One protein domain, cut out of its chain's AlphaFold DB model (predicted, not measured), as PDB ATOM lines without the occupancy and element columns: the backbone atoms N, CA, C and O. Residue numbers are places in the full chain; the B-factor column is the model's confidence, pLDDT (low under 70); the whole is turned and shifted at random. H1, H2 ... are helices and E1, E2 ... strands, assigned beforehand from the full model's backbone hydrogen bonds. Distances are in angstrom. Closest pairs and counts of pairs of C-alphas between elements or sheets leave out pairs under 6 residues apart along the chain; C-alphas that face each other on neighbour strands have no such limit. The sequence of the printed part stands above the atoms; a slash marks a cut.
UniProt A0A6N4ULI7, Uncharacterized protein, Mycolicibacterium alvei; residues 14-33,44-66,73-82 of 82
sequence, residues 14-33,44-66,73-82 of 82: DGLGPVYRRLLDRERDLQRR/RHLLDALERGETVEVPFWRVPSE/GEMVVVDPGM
ATOM      1  N   ASP A  14      44.837  31.330  37.524       61.16
ATOM      2  CA  ASP A  14      45.752  30.233  37.215       61.16
ATOM      3  C   ASP A  14      45.098  28.841  37.287       61.16
ATOM      4  O   ASP A  14      45.677  27.883  36.791       61.16
ATOM      5  N   GLY A  15      43.892  28.724  37.860       69.44
ATOM      6  CA  GLY A  15      43.138  27.463  37.942       69.44
ATOM      7  C   GLY A  15      41.907  27.387  37.036       69.44
ATOM      8  O   GLY A  15      41.187  26.397  37.098       69.44
ATOM      9  N   LEU A  16      41.639  28.432  36.241       80.94
ATOM     10  CA  LEU A  16      40.469  28.492  35.367       80.94
ATOM     11  C   LEU A  16      40.793  27.956  33.975       80.94
ATOM     12  O   LEU A  16      41.754  28.400  33.338       80.94
ATOM     13  N   GLY A  17      39.938  27.066  33.489       84.75
ATOM     14  CA  GLY A  17      39.972  26.552  32.137       84.75
ATOM     15  C   GLY A  17      39.856  27.672  31.089       84.75
ATOM     16  O   GLY A  17      39.321  28.765  31.352       84.75
ATOM     17  N   PRO A  18      40.442  27.464  29.897       87.56
ATOM     18  CA  PRO A  18      40.556  28.491  28.868       87.56
ATOM     19  C   PRO A  18      39.199  29.028  28.400       87.56
ATOM     20  O   PRO A  18      39.104  30.219  28.073       87.56
ATOM     21  N   VAL A  19      38.149  28.199  28.388       88.88
ATOM     22  CA  VAL A  19      36.802  28.621  27.987       88.88
ATOM     23  C   VAL A  19      36.209  29.523  29.053       88.88
ATOM     24  O   VAL A  19      35.788  30.646  28.749       88.88
ATOM     25  N   TYR A  20      36.240  29.065  30.304       89.38
ATOM     26  CA  TYR A  20      35.692  29.799  31.438       89.38
ATOM     27  C   TYR A  20      36.342  31.177  31.581       89.38
ATOM     28  O   TYR A  20      35.666  32.199  31.737       89.38
ATOM     29  N   ARG A  21      37.672  31.239  31.435       88.44
ATOM     30  CA  ARG A  21      38.431  32.492  31.483       88.44
ATOM     31  C   ARG A  21      38.035  33.459  30.367       88.44
ATOM     32  O   ARG A  21      37.817  34.639  30.643       88.44
ATOM     33  N   ARG A  22      37.916  32.984  29.120       88.50
ATOM     34  CA  ARG A  22      37.485  33.822  27.982       88.50
ATOM     35  C   ARG A  22      36.069  34.356  28.185       88.50
ATOM     36  O   ARG A  22      35.813  35.525  27.897       88.50
ATOM     37  N   LEU A  23      35.163  33.521  28.692       88.94
ATOM     38  CA  LEU A  23      33.783  33.900  28.973       88.94
ATOM     39  C   LEU A  23      33.714  34.979  30.069       88.94
ATOM     40  O   LEU A  23      33.043  35.997  29.886       88.94
ATOM     41  N   LEU A  24      34.474  34.803  31.155       88.94
ATOM     42  CA  LEU A  24      34.591  35.774  32.244       88.94
ATOM     43  C   LEU A  24      35.160  37.115  31.758       88.94
ATOM     44  O   LEU A  24      34.590  38.169  32.045       88.94
ATOM     45  N   ASP A  25      36.259  37.097  30.999       89.25
ATOM     46  CA  ASP A  25      36.871  38.319  30.465       89.25
ATOM     47  C   ASP A  25      35.913  39.041  29.491       89.25
ATOM     48  O   ASP A  25      35.794  40.270  29.536       89.25
ATOM     49  N   ARG A  26      35.159  38.295  28.670       86.62
ATOM     50  CA  ARG A  26      34.139  38.853  27.768       86.62
ATOM     51  C   ARG A  26      32.987  39.503  28.524       86.62
ATOM     52  O   ARG A  26      32.608  40.620  28.187       86.62
ATOM     53  N   GLU A  27      32.416  38.847  29.532       87.62
ATOM     54  CA  GLU A  27      31.317  39.439  30.308       87.62
ATOM     55  C   GLU A  27      31.780  40.653  31.122       87.62
ATOM     56  O   GLU A  27      31.036  41.628  31.234       87.62
ATOM     57  N   ARG A  28      33.032  40.673  31.596       87.25
ATOM     58  CA  ARG A  28      33.637  41.874  32.192       87.25
ATOM     59  C   ARG A  28      33.761  43.018  31.193       87.25
ATOM     60  O   ARG A  28      33.405  44.147  31.529       87.25
ATOM     61  N   ASP A  29      34.238  42.748  29.980       86.88
ATOM     62  CA  ASP A  29      34.328  43.760  28.921       86.88
ATOM     63  C   ASP A  29      32.936  44.282  28.534       86.88
ATOM     64  O   ASP A  29      32.724  45.492  28.478       86.88
ATOM     65  N   LEU A  30      31.949  43.395  28.387       83.94
ATOM     66  CA  LEU A  30      30.565  43.776  28.115       83.94
ATOM     67  C   LEU A  30      29.956  44.599  29.252       83.94
ATOM     68  O   LEU A  30      29.285  45.593  28.989       83.94
ATOM     69  N   GLN A  31      30.211  44.238  30.509       84.88
ATOM     70  CA  GLN A  31      29.774  45.025  31.659       84.88
ATOM     71  C   GLN A  31      30.504  46.372  31.737       84.88
ATOM     72  O   GLN A  31      29.918  47.363  32.164       84.88
ATOM     73  N   ARG A  32      31.766  46.456  31.313       84.38
ATOM     74  CA  ARG A  32      32.515  47.717  31.271       84.38
ATOM     75  C   ARG A  32      32.015  48.642  30.162       84.38
ATOM     76  O   ARG A  32      31.871  49.836  30.398       84.38
ATOM     77  N   ARG A  33      31.756  48.101  28.969       81.75
ATOM     78  CA  ARG A  33      31.308  48.862  27.791       81.75
ATOM     79  C   ARG A  33      29.830  49.224  27.850       81.75
ATOM     80  O   ARG A  33      29.447  50.308  27.430       81.75
ATOM     81  N   ARG A  44      23.582  41.465  35.559       78.75
ATOM     82  CA  ARG A  44      24.931  40.920  35.784       78.75
ATOM     83  C   ARG A  44      24.952  39.442  36.173       78.75
ATOM     84  O   ARG A  44      26.017  38.936  36.483       78.75
ATOM     85  N   HIS A  45      23.812  38.750  36.133       83.12
ATOM     86  CA  HIS A  45      23.676  37.378  36.640       83.12
ATOM     87  C   HIS A  45      24.761  36.429  36.106       83.12
ATOM     88  O   HIS A  45      25.370  35.716  36.893       83.12
ATOM     89  N   LEU A  46      25.064  36.481  34.803       84.56
ATOM     90  CA  LEU A  46      26.099  35.639  34.202       84.56
ATOM     91  C   LEU A  46      27.505  36.020  34.683       84.56
ATOM     92  O   LEU A  46      28.283  35.147  35.043       84.56
ATOM     93  N   LEU A  47      27.830  37.314  34.727       87.44
ATOM     94  CA  LEU A  47      29.117  37.777  35.251       87.44
ATOM     95  C   LEU A  47      29.286  37.395  36.727       87.44
ATOM     96  O   LEU A  47      30.348  36.926  37.113       87.44
ATOM     97  N   ASP A  48      28.247  37.576  37.536       88.00
ATOM     98  CA  ASP A  48      28.290  37.292  38.966       88.00
ATOM     99  C   ASP A  48      28.435  35.777  39.223       88.00
ATOM    100  O   ASP A  48      29.205  35.392  40.099       88.00
ATOM    101  N   ALA A  49      27.766  34.920  38.438       87.50
ATOM    102  CA  ALA A  49      27.955  33.465  38.474       87.50
ATOM    103  C   ALA A  49      29.389  33.073  38.072       87.50
ATOM    104  O   ALA A  49      30.055  32.303  38.765       87.50
ATOM    105  N   LEU A  50      29.916  33.698  37.012       88.12
ATOM    106  CA  LEU A  50      31.279  33.449  36.550       88.12
ATOM    107  C   LEU A  50      32.337  33.869  37.578       88.12
ATOM    108  O   LEU A  50      33.312  33.152  37.808       88.12
ATOM    109  N   GLU A  51      32.144  35.009  38.239       87.94
ATOM    110  CA  GLU A  51      33.034  35.485  39.304       87.94
ATOM    111  C   GLU A  51      32.992  34.601  40.555       87.94
ATOM    112  O   GLU A  51      33.954  34.595  41.320       87.94
ATOM    113  N   ARG A  52      31.922  33.825  40.753       86.50
ATOM    114  CA  ARG A  52      31.793  32.863  41.858       86.50
ATOM    115  C   ARG A  52      32.390  31.490  41.569       86.50
ATOM    116  O   ARG A  52      32.486  30.691  42.495       86.50
ATOM    117  N   GLY A  53      32.801  31.215  40.332       86.81
ATOM    118  CA  GLY A  53      33.227  29.865  39.960       86.81
ATOM    119  C   GLY A  53      32.049  28.907  39.754       86.81
ATOM    120  O   GLY A  53      32.224  27.704  39.917       86.81
ATOM    121  N   GLU A  54      30.843  29.413  39.481       90.06
ATOM    122  CA  GLU A  54      29.673  28.564  39.240       90.06
ATOM    123  C   GLU A  54      29.729  27.962  37.828       90.06
ATOM    124  O   GLU A  54      30.142  28.614  36.870       90.06
ATOM    125  N   THR A  55      29.265  26.723  37.682       89.38
ATOM    126  CA  THR A  55      28.985  26.139  36.369       89.38
ATOM    127  C   THR A  55      27.823  26.886  35.718       89.38
ATOM    128  O   THR A  55      26.767  27.043  36.331       89.38
ATOM    129  N   VAL A  56      27.998  27.336  34.476       89.81
ATOM    130  CA  VAL A  56      26.996  28.129  33.753       89.81
ATOM    131  C   VAL A  56      26.653  27.516  32.405       89.81
ATOM    132  O   VAL A  56      27.503  26.953  31.724       89.81
ATOM    133  N   GLU A  57      25.406  27.683  31.982       90.88
ATOM    134  CA  GLU A  57      24.975  27.366  30.623       90.88
ATOM    135  C   GLU A  57      25.059  28.616  29.751       90.88
ATOM    136  O   GLU A  57      24.474  29.657  30.064       90.88
ATOM    137  N   VAL A  58      25.777  28.524  28.634       89.50
ATOM    138  CA  VAL A  58      25.904  29.623  27.674       89.50
ATOM    139  C   VAL A  58      25.627  29.162  26.252       89.50
ATOM    140  O   VAL A  58      25.928  28.024  25.912       89.50
ATOM    141  N   PRO A  59      25.096  30.033  25.381       90.31
ATOM    142  CA  PRO A  59      24.872  29.662  23.993       90.31
ATOM    143  C   PRO A  59      26.161  29.239  23.282       90.31
ATOM    144  O   PRO A  59      27.196  29.888  23.461       90.31
ATOM    145  N   PHE A  60      26.089  28.217  22.424       87.94
ATOM    146  CA  PHE A  60      27.263  27.648  21.742       87.94
ATOM    147  C   PHE A  60      28.080  28.700  20.975       87.94
ATOM    148  O   PHE A  60      29.305  28.675  21.000       87.94
ATOM    149  N   TRP A  61      27.426  29.703  20.379       87.06
ATOM    150  CA  TRP A  61      28.082  30.793  19.643       87.06
ATOM    151  C   TRP A  61      28.939  31.725  20.523       87.06
ATOM    152  O   TRP A  61      29.665  32.578  20.006       87.06
ATOM    153  N   ARG A  62      28.860  31.608  21.855       85.12
ATOM    154  CA  ARG A  62      29.755  32.301  22.798       85.12
ATOM    155  C   ARG A  62      31.021  31.511  23.112       85.12
ATOM    156  O   ARG A  62      31.978  32.121  23.592       85.12
ATOM    157  N   VAL A  63      31.018  30.205  22.862       85.94
ATOM    158  CA  VAL A  63      32.132  29.297  23.128       85.94
ATOM    159  C   VAL A  63      32.985  29.187  21.858       85.94
ATOM    160  O   VAL A  63      32.437  29.016  20.770       85.94
ATOM    161  N   PRO A  64      34.321  29.328  21.946       83.19
ATOM    162  CA  PRO A  64      35.185  29.143  20.785       83.19
ATOM    163  C   PRO A  64      35.063  27.720  20.233       83.19
ATOM    164  O   PRO A  64      35.001  26.758  21.000       83.19
ATOM    165  N   SER A  65      35.047  27.584  18.906       84.31
ATOM    166  CA  SER A  65      34.729  26.320  18.236       84.31
ATOM    167  C   SER A  65      35.681  25.177  18.583       84.31
ATOM    168  O   SER A  65      35.275  24.021  18.574       84.31
ATOM    169  N   GLU A  66      36.935  25.489  18.915       84.44
ATOM    170  CA  GLU A  66      37.951  24.513  19.313       84.44
ATOM    171  C   GLU A  66      37.672  23.844  20.672       84.44
ATOM    172  O   GLU A  66      38.237  22.791  20.957       84.44
ATOM    173  N   GLY A  73      24.479  21.031  22.054       85.88
ATOM    174  CA  GLY A  73      23.207  21.619  21.639       85.88
ATOM    175  C   GLY A  73      23.311  23.136  21.447       85.88
ATOM    176  O   GLY A  73      24.397  23.698  21.308       85.88
ATOM    177  N   GLU A  74      22.171  23.831  21.504       90.88
ATOM    178  CA  GLU A  74      22.143  25.304  21.457       90.88
ATOM    179  C   GLU A  74      22.878  25.955  22.644       90.88
ATOM    180  O   GLU A  74      23.385  27.075  22.536       90.88
ATOM    181  N   MET A  75      22.958  25.238  23.765       92.38
ATOM    182  CA  MET A  75      23.614  25.658  24.996       92.38
ATOM    183  C   MET A  75      24.769  24.709  25.327       92.38
ATOM    184  O   MET A  75      24.687  23.500  25.117       92.38
ATOM    185  N   VAL A  76      25.843  25.276  25.864       89.62
ATOM    186  CA  VAL A  76      27.047  24.590  26.326       89.62
ATOM    187  C   VAL A  76      27.199  24.868  27.814       89.62
ATOM    188  O   VAL A  76      27.185  26.024  28.243       89.62
ATOM    189  N   VAL A  77      27.345  23.800  28.594       90.62
ATOM    190  CA  VAL A  77      27.676  23.872  30.017       90.62
ATOM    191  C   VAL A  77      29.171  24.160  30.135       90.62
ATOM    192  O   VAL A  77      29.982  23.396  29.618       90.62
ATOM    193  N   VAL A  78      29.529  25.264  30.783       88.69
ATOM    194  CA  VAL A  78      30.911  25.700  30.997       88.69
ATOM    195  C   VAL A  78      31.167  25.759  32.497       88.69
ATOM    196  O   VAL A  78      30.526  26.527  33.218       88.69
ATOM    197  N   ASP A  79      32.108  24.948  32.966       90.00
ATOM    198  CA  ASP A  79      32.576  24.932  34.352       90.00
ATOM    199  C   ASP A  79      33.988  25.539  34.474       90.00
ATOM    200  O   ASP A  79      34.670  25.731  33.463       90.00
ATOM    201  N   PRO A  80      34.448  25.885  35.692       86.75
ATOM    202  CA  PRO A  80      35.767  26.480  35.900       86.75
ATOM    203  C   PRO A  80      36.960  25.650  35.418       86.75
ATOM    204  O   PRO A  80      38.039  26.216  35.304       86.75
ATOM    205  N   GLY A  81      36.819  24.346  35.172       85.12
ATOM    206  CA  GLY A  81      37.880  23.459  34.693       85.12
ATOM    207  C   GLY A  81      37.955  23.311  33.168       85.12
ATOM    208  O   GLY A  81      38.933  22.737  32.685       85.12
ATOM    209  N   MET A  82      36.963  23.825  32.427       79.06
ATOM    210  CA  MET A  82      36.805  23.673  30.970       79.06
ATOM    211  C   MET A  82      37.585  24.683  30.113       79.06
ATOM    212  O   MET A  82      37.514  25.918  30.348       79.06
TER     213      MET A  82
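Overview. This is residues 14 to 33, 44 to 66 and 73 to 82 of the 82 residues of an uncharacterized protein of Mycolicibacterium alvei (UniProt A0A6N4ULI7). A small ribbon of two short antiparallel strands, E1 and E2, and a short helix, H2, beside the start of E1 make one side of this domain, and a longer helix, H1, covers the other side: H1 crosses H2 at a steep tilt and has its first turn near the end of E2. Residues 60 to 66 run on from the end of E1 toward the side where H1 lies. The printed part has 53 residues, with two named helices and two named strands in the order H1, H2, E1, E2; the sheet's order is E1 - E2, and the class is mixed, helices and strands. The whole is compact, with a radius of gyration of the C-alphas of 10.4 A, and rounded, with spans of 28 by 23 by 17 A.

Arrangement. The sheet consists of E1, residues 56 to 59, and E2, residues 75 to 78, antiparallel neighbours with 142 degrees between their directions. C-alphas 57 and 77 face each other at 4.5 A. Across the pair, N 58 and O 76 are within hydrogen-bond range at 2.9 A, and so are N 76 and O 58 at 2.7 A. H2, residues 45 to 52, is joined to E1 by a tight link of 3 residues, and the closest C-alphas of the two are those of Ala 49 and Val 56, 7.2 A apart. H1, residues 18 to 33, and H2 touch, with the C-alphas of Glu 27 and Leu 47 the closest at 5.7 A. Their lines stand at a steep tilt of 53 degrees, and they run opposite ways. The closest C-alphas of H1 and E2 are those of Tyr 20 and Val 78, 6.3 A apart. H1 and E1 are apart, and so are H2 and E2. In H1 and H2 every O i to N i+4 pair is within hydrogen-bond range.

Along the chain. E1 runs from Val 56 to Pro 59 over 10.1 A, and E2 from Met 75 to Val 78 over 9.4 A, ending with C-alpha 78 at (30.911, 25.700, 30.997). H2 runs from His 45, with its C-alpha at (23.676, 37.378, 36.640), to Arg 52 over 10.7 A. H1 begins with C-alpha 18 at (40.556, 28.491, 28.868) and spans 22.4 A to Arg 33.

Size, cuts and confidence. The two C-alphas farthest apart are those of Arg 32 and Gly 73, at 29.3 A. Residues 34 to 43 are not printed, in the link from H1 to H2, and C-alphas 33 and 44 are 12.9 A apart across that cut. Residues 67 to 72 are not printed, in the link from E1 to E2, and C-alphas 66 and 73 are 15.2 A apart across it. The printed part ends at Met 82, the chain's last residue. The mean pLDDT of the printed part is 86.1, and residues 14 to 15 are under 70, where the model's confidence is low.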